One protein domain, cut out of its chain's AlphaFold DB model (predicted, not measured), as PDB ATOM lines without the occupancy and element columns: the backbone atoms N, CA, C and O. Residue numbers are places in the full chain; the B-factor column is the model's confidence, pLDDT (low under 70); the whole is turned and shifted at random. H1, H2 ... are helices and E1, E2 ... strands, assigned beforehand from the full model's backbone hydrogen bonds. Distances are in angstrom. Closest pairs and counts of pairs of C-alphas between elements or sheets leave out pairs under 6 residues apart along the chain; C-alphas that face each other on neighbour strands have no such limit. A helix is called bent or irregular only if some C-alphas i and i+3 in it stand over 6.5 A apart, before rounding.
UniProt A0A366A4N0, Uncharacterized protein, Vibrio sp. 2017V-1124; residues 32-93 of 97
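Overview. This is residues 32 to 93 of the 97 residues of an uncharacterized protein of Vibrio sp. 2017V-1124 (UniProt A0A366A4N0). H1 and H3 run side by side in opposite directions, and short H2 packs on residues 52 to 58 of H1. Loops at opposite ends, residues 32 to 42 including E1 and residues 59 to 69, make the length. The 62 printed residues, mostly helix by class, include E1, H1, H2, H3 in that order; the whole is only just loose, close to extended, with radius of gyration of the C-alphas 15.4 A and spans of 54 by 22 by 12 A.

Along the chain. H1, residues 44 to 58, spans 21.7 A from C-alpha 44 at (-21.808, -13.053, -21.272). H3, residues 81 to 93, spans 19.9 A to C-alpha 93 at (-23.153, -16.807, -13.807); it is only just irregular, C-alphas 89 and 92 being 6.7 A apart. H2, residues 70 to 77, spans 10.3 A; E1, residues 40 to 42, 5.7 A.

Arrangement. H1 touches H3, closest C-alphas Leu 52 and Phe 83, 6.3 A, at a shallow tilt of 8 degrees, opposite ways. With residues 52 to 58 alone H1 touches H2, closest C-alphas Ala 56 and Gly 73, 4.5 A, at 68 degrees, only just steep. E1 pairs with no named strand and is apart from H2 and H3. Every O i to N i+4 pair is within hydrogen-bond range in H2, 10 of 11 in H1, 6 of 9 in H3.

Size, cuts and confidence. The C-alphas farthest apart, Glu 36 and Lys 64, are 54.6 A apart. The printed part has no cut; the link H1 to H2 is long. No printed residue is under 70 in pLDDT.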
ATOM      1  N   VAL A  32     -23.138  -8.243 -15.336       82.50
ATOM      2  CA  VAL A  32     -22.629  -7.671 -14.082       82.50
ATOM      3  C   VAL A  32     -22.084  -6.278 -14.362       82.50
ATOM      4  O   VAL A  32     -21.290  -6.093 -15.289       82.50
ATOM      5  N   GLN A  33     -22.513  -5.307 -13.564       85.12
ATOM      6  CA  GLN A  33     -22.047  -3.928 -13.629       85.12
ATOM      7  C   GLN A  33     -21.559  -3.477 -12.259       85.12
ATOM      8  O   GLN A  33     -22.112  -3.868 -11.233       85.12
ATOM      9  N   ASN A  34     -20.548  -2.624 -12.269       88.50
ATOM     10  CA  ASN A  34     -20.082  -1.934 -11.088       88.50
ATOM     11  C   ASN A  34     -21.149  -0.933 -10.616       88.50
ATOM     12  O   ASN A  34     -21.578  -0.079 -11.391       88.50
ATOM     13  N   GLU A  35     -21.569  -1.007  -9.354       86.31
ATOM     14  CA  GLU A  35     -22.683  -0.187  -8.846       86.31
ATOM     15  C   GLU A  35     -22.347   1.308  -8.710       86.31
ATOM     16  O   GLU A  35     -23.246   2.146  -8.730       86.31
ATOM     17  N   GLU A  36     -21.064   1.659  -8.589       90.56
ATOM     18  CA  GLU A  36     -20.621   3.045  -8.390       90.56
ATOM     19  C   GLU A  36     -20.318   3.757  -9.714       90.56
ATOM     20  O   GLU A  36     -20.611   4.942  -9.875       90.56
ATOM     21  N   THR A  37     -19.727   3.037 -10.669       93.44
ATOM     22  CA  THR A  37     -19.290   3.587 -11.966       93.44
ATOM     23  C   THR A  37     -20.253   3.275 -13.109       93.44
ATOM     24  O   THR A  37     -20.202   3.944 -14.139       93.44
ATOM     25  N   PHE A  38     -21.142   2.291 -12.929       84.44
ATOM     26  CA  PHE A  38     -21.994   1.700 -13.969       84.44
ATOM     27  C   PHE A  38     -21.223   1.023 -15.113       84.44
ATOM     28  O   PHE A  38     -21.807   0.679 -16.147       84.44
ATOM     29  N   ASP A  39     -19.923   0.787 -14.935       89.75
ATOM     30  CA  ASP A  39     -19.115   0.064 -15.907       89.75
ATOM     31  C   ASP A  39     -19.520  -1.412 -15.955       89.75
ATOM     32  O   ASP A  39     -19.795  -2.046 -14.938       89.75
ATOM     33  N   THR A  40     -19.562  -1.984 -17.160       87.38
ATOM     34  CA  THR A  40     -19.885  -3.405 -17.342       87.38
ATOM     35  C   THR A  40     -18.664  -4.265 -17.042       87.38
ATOM     36  O   THR A  40     -17.695  -4.264 -17.797       87.38
ATOM     37  N   GLU A  41     -18.736  -5.028 -15.955       87.25
ATOM     38  CA  GLU A  41     -17.679  -5.936 -15.503       87.25
ATOM     39  C   GLU A  41     -17.771  -7.300 -16.206       87.25
ATOM     40  O   GLU A  41     -16.751  -7.917 -16.519       87.25
ATOM     41  N   HIS A  42     -18.990  -7.761 -16.513       85.94
ATOM     42  CA  HIS A  42     -19.214  -9.019 -17.223       85.94
ATOM     43  C   HIS A  42     -20.465  -8.958 -18.107       85.94
ATOM     44  O   HIS A  42     -21.570  -8.797 -17.607       85.94
ATOM     45  N   ASP A  43     -20.303  -9.140 -19.421       86.94
ATOM     46  CA  ASP A  43     -21.409  -9.324 -20.372       86.94
ATOM     47  C   ASP A  43     -21.239 -10.665 -21.116       86.94
ATOM     48  O   ASP A  43     -20.495 -10.745 -22.110       86.94
ATOM     49  N   PRO A  44     -21.924 -11.732 -20.665       84.88
ATOM     50  CA  PRO A  44     -21.808 -13.053 -21.272       84.88
ATOM     51  C   PRO A  44     -22.370 -13.076 -22.701       84.88
ATOM     52  O   PRO A  44     -21.906 -13.856 -23.532       84.88
ATOM     53  N   TYR A  45     -23.303 -12.181 -23.048       84.69
ATOM     54  CA  TYR A  45     -23.895 -12.100 -24.386       84.69
ATOM     55  C   TYR A  45     -22.951 -11.433 -25.387       84.69
ATOM     56  O   TYR A  45     -22.824 -11.899 -26.524       84.69
ATOM     57  N   ALA A  46     -22.259 -10.364 -24.983       86.12
ATOM     58  CA  ALA A  46     -21.212  -9.757 -25.804       86.12
ATOM     59  C   ALA A  46     -20.068 -10.745 -26.048       86.12
ATOM     60  O   ALA A  46     -19.594 -10.884 -27.184       86.12
ATOM     61  N   LYS A  47     -19.665 -11.490 -25.010       88.75
ATOM     62  CA  LYS A  47     -18.620 -12.504 -25.144       88.75
ATOM     63  C   LYS A  47     -19.066 -13.677 -26.022       88.75
ATOM     64  O   LYS A  47     -18.307 -14.058 -26.913       88.75
ATOM     65  N   ALA A  48     -20.298 -14.168 -25.863       89.88
ATOM     66  CA  ALA A  48     -20.883 -15.196 -26.727       89.88
ATOM     67  C   ALA A  48     -20.858 -14.781 -28.202       89.88
ATOM     68  O   ALA A  48     -20.409 -15.544 -29.056       89.88
ATOM     69  N   ALA A  49     -21.277 -13.549 -28.505       88.75
ATOM     70  CA  ALA A  49     -21.251 -13.030 -29.869       88.75
ATOM     71  C   ALA A  49     -19.827 -13.010 -30.446       88.75
ATOM     72  O   ALA A  49     -19.626 -13.406 -31.593       88.75
ATOM     73  N   SER A  50     -18.833 -12.603 -29.651       91.44
ATOM     74  CA  SER A  50     -17.429 -12.611 -30.070       91.44
ATOM     75  C   SER A  50     -16.916 -14.025 -30.359       91.44
ATOM     76  O   SER A  50     -16.297 -14.225 -31.402       91.44
ATOM     77  N   VAL A  51     -17.202 -15.002 -29.489       93.12
ATOM     78  CA  VAL A  51     -16.795 -16.407 -29.689       93.12
ATOM     79  C   VAL A  51     -17.460 -17.002 -30.930       93.12
ATOM     80  O   VAL A  51     -16.800 -17.681 -31.714       93.12
ATOM     81  N   LEU A  52     -18.748 -16.721 -31.143       91.81
ATOM     82  CA  LEU A  52     -19.484 -17.206 -32.307       91.81
ATOM     83  C   LEU A  52     -18.943 -16.624 -33.617       91.81
ATOM     84  O   LEU A  52     -18.812 -17.358 -34.592       91.81
ATOM     85  N   ILE A  53     -18.622 -15.326 -33.652       90.88
ATOM     86  CA  ILE A  53     -18.048 -14.675 -34.840       90.88
ATOM     87  C   ILE A  53     -16.662 -15.243 -35.152       90.88
ATOM     88  O   ILE A  53     -16.395 -15.559 -36.310       90.88
ATOM     89  N   ASP A  54     -15.812 -15.389 -34.136       93.62
ATOM     90  CA  ASP A  54     -14.473 -15.969 -34.273       93.62
ATOM     91  C   ASP A  54     -14.542 -17.389 -34.854       93.62
ATOM     92  O   ASP A  54     -13.889 -17.704 -35.846       93.62
ATOM     93  N   GLU A  55     -15.436 -18.223 -34.322       94.06
ATOM     94  CA  GLU A  55     -15.641 -19.577 -34.834       94.06
ATOM     95  C   GLU A  55     -16.242 -19.594 -36.252       94.06
ATOM     96  O   GLU A  55     -15.843 -20.394 -37.102       94.06
ATOM     97  N   ALA A  56     -17.170 -18.684 -36.559       91.56
ATOM     98  CA  ALA A  56     -17.827 -18.613 -37.864       91.56
ATOM     99  C   ALA A  56     -16.859 -18.287 -39.012       91.56
ATOM    100  O   ALA A  56     -17.083 -18.740 -40.139       91.56
ATOM    101  N   VAL A  57     -15.780 -17.540 -38.744       90.50
ATOM    102  CA  VAL A  57     -14.731 -17.233 -39.734       90.50
ATOM    103  C   VAL A  57     -14.024 -18.504 -40.218       90.50
ATOM    104  O   VAL A  57     -13.603 -18.561 -41.374       90.50
ATOM    105  N   HIS A  58     -13.952 -19.542 -39.383       90.69
ATOM    106  CA  HIS A  58     -13.312 -20.816 -39.720       90.69
ATOM    107  C   HIS A  58     -14.267 -21.848 -40.342       90.69
ATOM    108  O   HIS A  58     -13.810 -22.838 -40.909       90.69
ATOM    109  N   LEU A  59     -15.583 -21.621 -40.275       90.12
ATOM    110  CA  LEU A  59     -16.617 -22.581 -40.690       90.12
ATOM    111  C   LEU A  59     -17.396 -22.138 -41.940       90.12
ATOM    112  O   LEU A  59     -18.566 -22.492 -42.114       90.12
ATOM    113  N   LEU A  60     -16.766 -21.353 -42.816       84.81
ATOM    114  CA  LEU A  60     -17.404 -20.828 -44.022       84.81
ATOM    115  C   LEU A  60     -17.960 -21.950 -44.912       84.81
ATOM    116  O   LEU A  60     -17.287 -22.931 -45.219       84.81
ATOM    117  N   GLY A  61     -19.201 -21.771 -45.363       82.12
ATOM    118  CA  GLY A  61     -19.802 -22.623 -46.386       82.12
ATOM    119  C   GLY A  61     -19.501 -22.086 -47.777       82.12
ATOM    120  O   GLY A  61     -19.366 -20.876 -47.947       82.12
ATOM    121  N   TYR A  62     -19.471 -22.959 -48.778       87.00
ATOM    122  CA  TYR A  62     -19.321 -22.567 -50.179       87.00
ATOM    123  C   TYR A  62     -20.617 -22.846 -50.937       87.00
ATOM    124  O   TYR A  62     -21.181 -23.939 -50.869       87.00
ATOM    125  N   MET A  63     -21.113 -21.832 -51.635       85.62
ATOM    126  CA  MET A  63     -22.274 -21.933 -52.511       85.62
ATOM    127  C   MET A  63     -21.885 -22.579 -53.845       85.62
ATOM    128  O   MET A  63     -20.715 -22.618 -54.222       85.62
ATOM    129  N   LYS A  64     -22.877 -23.058 -54.609       88.31
ATOM    130  CA  LYS A  64     -22.648 -23.689 -55.926       88.31
ATOM    131  C   LYS A  64     -21.949 -22.769 -56.936       88.31
ATOM    132  O   LYS A  64     -21.298 -23.261 -57.847       88.31
ATOM    133  N   ASN A  65     -22.092 -21.455 -56.778       89.38
ATOM    134  CA  ASN A  65     -21.432 -20.437 -57.597       89.38
ATOM    135  C   ASN A  65     -20.005 -20.095 -57.113       89.38
ATOM    136  O   ASN A  65     -19.409 -19.155 -57.627       89.38
ATOM    137  N   GLY A  66     -19.468 -20.816 -56.122       86.38
ATOM    138  CA  GLY A  66     -18.131 -20.593 -55.562       86.38
ATOM    139  C   GLY A  66     -18.050 -19.484 -54.510       86.38
ATOM    140  O   GLY A  66     -17.007 -19.321 -53.881       86.38
ATOM    141  N   GLU A  67     -19.132 -18.740 -54.265       87.56
ATOM    142  CA  GLU A  67     -19.149 -17.700 -53.236       87.56
ATOM    143  C   GLU A  67     -19.215 -18.292 -51.821       87.56
ATOM    144  O   GLU A  67     -19.852 -19.316 -51.571       87.56
ATOM    145  N   THR A  68     -18.604 -17.606 -50.854       86.25
ATOM    146  CA  THR A  68     -18.687 -17.991 -49.440       86.25
ATOM    147  C   THR A  68     -20.008 -17.545 -48.808       86.25
ATOM    148  O   THR A  68     -20.408 -16.383 -48.939       86.25
ATOM    149  N   SER A  69     -20.631 -18.421 -48.023       85.25
ATOM    150  CA  SER A  69     -21.807 -18.132 -47.202       85.25
ATOM    151  C   SER A  69     -21.415 -17.911 -45.741       85.25
ATOM    152  O   SER A  69     -21.141 -18.855 -44.996       85.25
ATOM    153  N   LYS A  70     -21.428 -16.644 -45.312       82.88
ATOM    154  CA  LYS A  70     -21.185 -16.263 -43.910       82.88
ATOM    155  C   LYS A  70     -22.312 -16.718 -42.982       82.88
ATOM    156  O   LYS A  70     -22.035 -17.173 -41.880       82.88
ATOM    157  N   SER A  71     -23.566 -16.667 -43.440       83.38
ATOM    158  CA  SER A  71     -24.719 -17.141 -42.661       83.38
ATOM    159  C   SER A  71     -24.621 -18.634 -42.352       83.38
ATOM    160  O   SER A  71     -24.953 -19.055 -41.247       83.38
ATOM    161  N   TYR A  72     -24.101 -19.430 -43.297       88.88
ATOM    162  CA  TYR A  72     -23.788 -20.836 -43.042       88.88
ATOM    163  C   TYR A  72     -22.702 -20.986 -41.971       88.88
ATOM    164  O   TYR A  72     -22.863 -21.795 -41.062       88.88
ATOM    165  N   GLY A  73     -21.644 -20.171 -42.031       90.25
ATOM    166  CA  GLY A  73     -20.605 -20.136 -40.999       90.25
ATOM    167  C   GLY A  73     -21.167 -19.859 -39.605       90.25
ATOM    168  O   GLY A  73     -20.891 -20.619 -38.684       90.25
ATOM    169  N   CYS A  74     -22.038 -18.853 -39.457       89.88
ATOM    170  CA  CYS A  74     -22.709 -18.568 -38.183       89.88
ATOM    171  C   CYS A  74     -23.570 -19.745 -37.695       89.88
ATOM    172  O   CYS A  74     -23.531 -20.083 -36.516       89.88
ATOM    173  N   PHE A  75     -24.313 -20.397 -38.597       90.88
ATOM    174  CA  PHE A  75     -25.136 -21.567 -38.263       90.88
ATOM    175  C   PHE A  75     -24.299 -22.778 -37.826       90.88
ATOM    176  O   PHE A  75     -24.690 -23.526 -36.933       90.88
ATOM    177  N   ARG A  76     -23.130 -22.988 -38.441       94.44
ATOM    178  CA  ARG A  76     -22.195 -24.045 -38.038       94.44
ATOM    179  C   ARG A  76     -21.503 -23.707 -36.723       94.44
ATOM    180  O   ARG A  76     -21.388 -24.582 -35.870       94.44
ATOM    181  N   ALA A  77     -21.101 -22.453 -36.538       94.38
ATOM    182  CA  ALA A  77     -20.495 -21.969 -35.305       94.38
ATOM    183  C   ALA A  77     -21.435 -22.123 -34.106       94.38
ATOM    184  O   ALA A  77     -20.994 -22.590 -33.059       94.38
ATOM    185  N   SER A  78     -22.735 -21.847 -34.272       91.81
ATOM    186  CA  SER A  78     -23.721 -22.027 -33.200       91.81
ATOM    187  C   SER A  78     -23.928 -23.490 -32.781       91.81
ATOM    188  O   SER A  78     -24.505 -23.737 -31.731       91.81
ATOM    189  N   GLN A  79     -23.475 -24.455 -33.588       94.94
ATOM    190  CA  GLN A  79     -23.495 -25.898 -33.294       94.94
ATOM    191  C   GLN A  79     -22.101 -26.454 -32.973       94.94
ATOM    192  O   GLN A  79     -21.931 -27.663 -32.812       94.94
ATOM    193  N   SER A  80     -21.078 -25.600 -32.946       95.88
ATOM    194  CA  SER A  80     -19.705 -26.032 -32.713       95.88
ATOM    195  C   SER A  80     -19.505 -26.450 -31.259       95.88
ATOM    196  O   SER A  80     -20.099 -25.886 -30.334       95.88
ATOM    197  N   LYS A  81     -18.588 -27.398 -31.043       95.94
ATOM    198  CA  LYS A  81     -18.174 -27.778 -29.691       95.94
ATOM    199  C   LYS A  81     -17.591 -26.579 -28.936       95.94
ATOM    200  O   LYS A  81     -17.937 -26.382 -27.783       95.94
ATOM    201  N   LYS A  82     -16.769 -25.752 -29.593       94.44
ATOM    202  CA  LYS A  82     -16.146 -24.564 -28.986       94.44
ATOM    203  C   LYS A  82     -17.187 -23.585 -28.450       94.44
ATOM    204  O   LYS A  82     -17.059 -23.112 -27.324       94.44
ATOM    205  N   PHE A  83     -18.217 -23.288 -29.242       94.44
ATOM    206  CA  PHE A  83     -19.281 -22.392 -28.808       94.44
ATOM    207  C   PHE A  83     -20.101 -23.009 -27.671       94.44
ATOM    208  O   PHE A  83     -20.367 -22.329 -26.688       94.44
ATOM    209  N   ASN A  84     -20.422 -24.304 -27.749       94.56
ATOM    210  CA  ASN A  84     -21.126 -25.001 -26.673       94.56
ATOM    211  C   ASN A  84     -20.325 -25.029 -25.360       94.56
ATOM    212  O   ASN A  84     -20.868 -24.712 -24.309       94.56
ATOM    213  N   ASP A  85     -19.033 -25.365 -25.418       94.75
ATOM    214  CA  ASP A  85     -18.139 -25.358 -24.255       94.75
ATOM    215  C   ASP A  85     -18.072 -23.956 -23.626       94.75
ATOM    216  O   ASP A  85     -18.083 -23.823 -22.402       94.75
ATOM    217  N   PHE A  86     -18.045 -22.905 -24.455       92.81
ATOM    218  CA  PHE A  86     -18.127 -21.531 -23.973       92.81
ATOM    219  C   PHE A  86     -19.453 -21.269 -23.249       92.81
ATOM    220  O   PHE A  86     -19.405 -20.780 -22.127       92.81
ATOM    221  N   ILE A  87     -20.607 -21.608 -23.836       89.75
ATOM    222  CA  ILE A  87     -21.913 -21.400 -23.185       89.75
ATOM    223  C   ILE A  87     -21.961 -22.108 -21.826       89.75
ATOM    224  O   ILE A  87     -22.257 -21.456 -20.834       89.75
ATOM    225  N   VAL A  88     -21.551 -23.379 -21.756       90.94
ATOM    226  CA  VAL A  88     -21.493 -24.139 -20.493       90.94
ATOM    227  C   VAL A  88     -20.568 -23.473 -19.467       90.94
ATOM    228  O   VAL A  88     -20.868 -23.451 -18.279       90.94
ATOM    229  N   SER A  89     -19.452 -22.873 -19.897       88.94
ATOM    230  CA  SER A  89     -18.574 -22.127 -18.980       88.94
ATOM    231  C   SER A  89     -19.220 -20.867 -18.394       88.94
ATOM    232  O   SER A  89     -18.724 -20.348 -17.399       88.94
ATOM    233  N   GLN A  90     -20.285 -20.350 -19.018       85.69
ATOM    234  CA  GLN A  90     -21.025 -19.202 -18.504       85.69
ATOM    235  C   GLN A  90     -22.095 -19.611 -17.479       85.69
ATOM    236  O   GLN A  90     -22.556 -18.743 -16.741       85.69
ATOM    237  N   ASP A  91     -22.431 -20.902 -17.353       84.44
ATOM    238  CA  ASP A  91     -23.471 -21.376 -16.428       84.44
ATOM    239  C   ASP A  91     -23.179 -20.998 -14.962       84.44
ATOM    240  O   ASP A  91     -24.101 -20.830 -14.168       84.44
ATOM    241  N   SER A  92     -21.911 -20.770 -14.592       78.06
ATOM    242  CA  SER A  92     -21.530 -20.264 -13.261       78.06
ATOM    243  C   SER A  92     -22.093 -18.877 -12.929       78.06
ATOM    244  O   SER A  92     -22.080 -18.475 -11.769       78.06
ATOM    245  N   TYR A  93     -22.544 -18.132 -13.939       76.25
ATOM    246  CA  TYR A  93     -23.153 -16.807 -13.807       76.25
ATOM    247  C   TYR A  93     -24.688 -16.856 -13.844       76.25
ATOM    248  O   TYR A  93     -25.339 -15.809 -13.892       76.25
TER     249      TYR A  93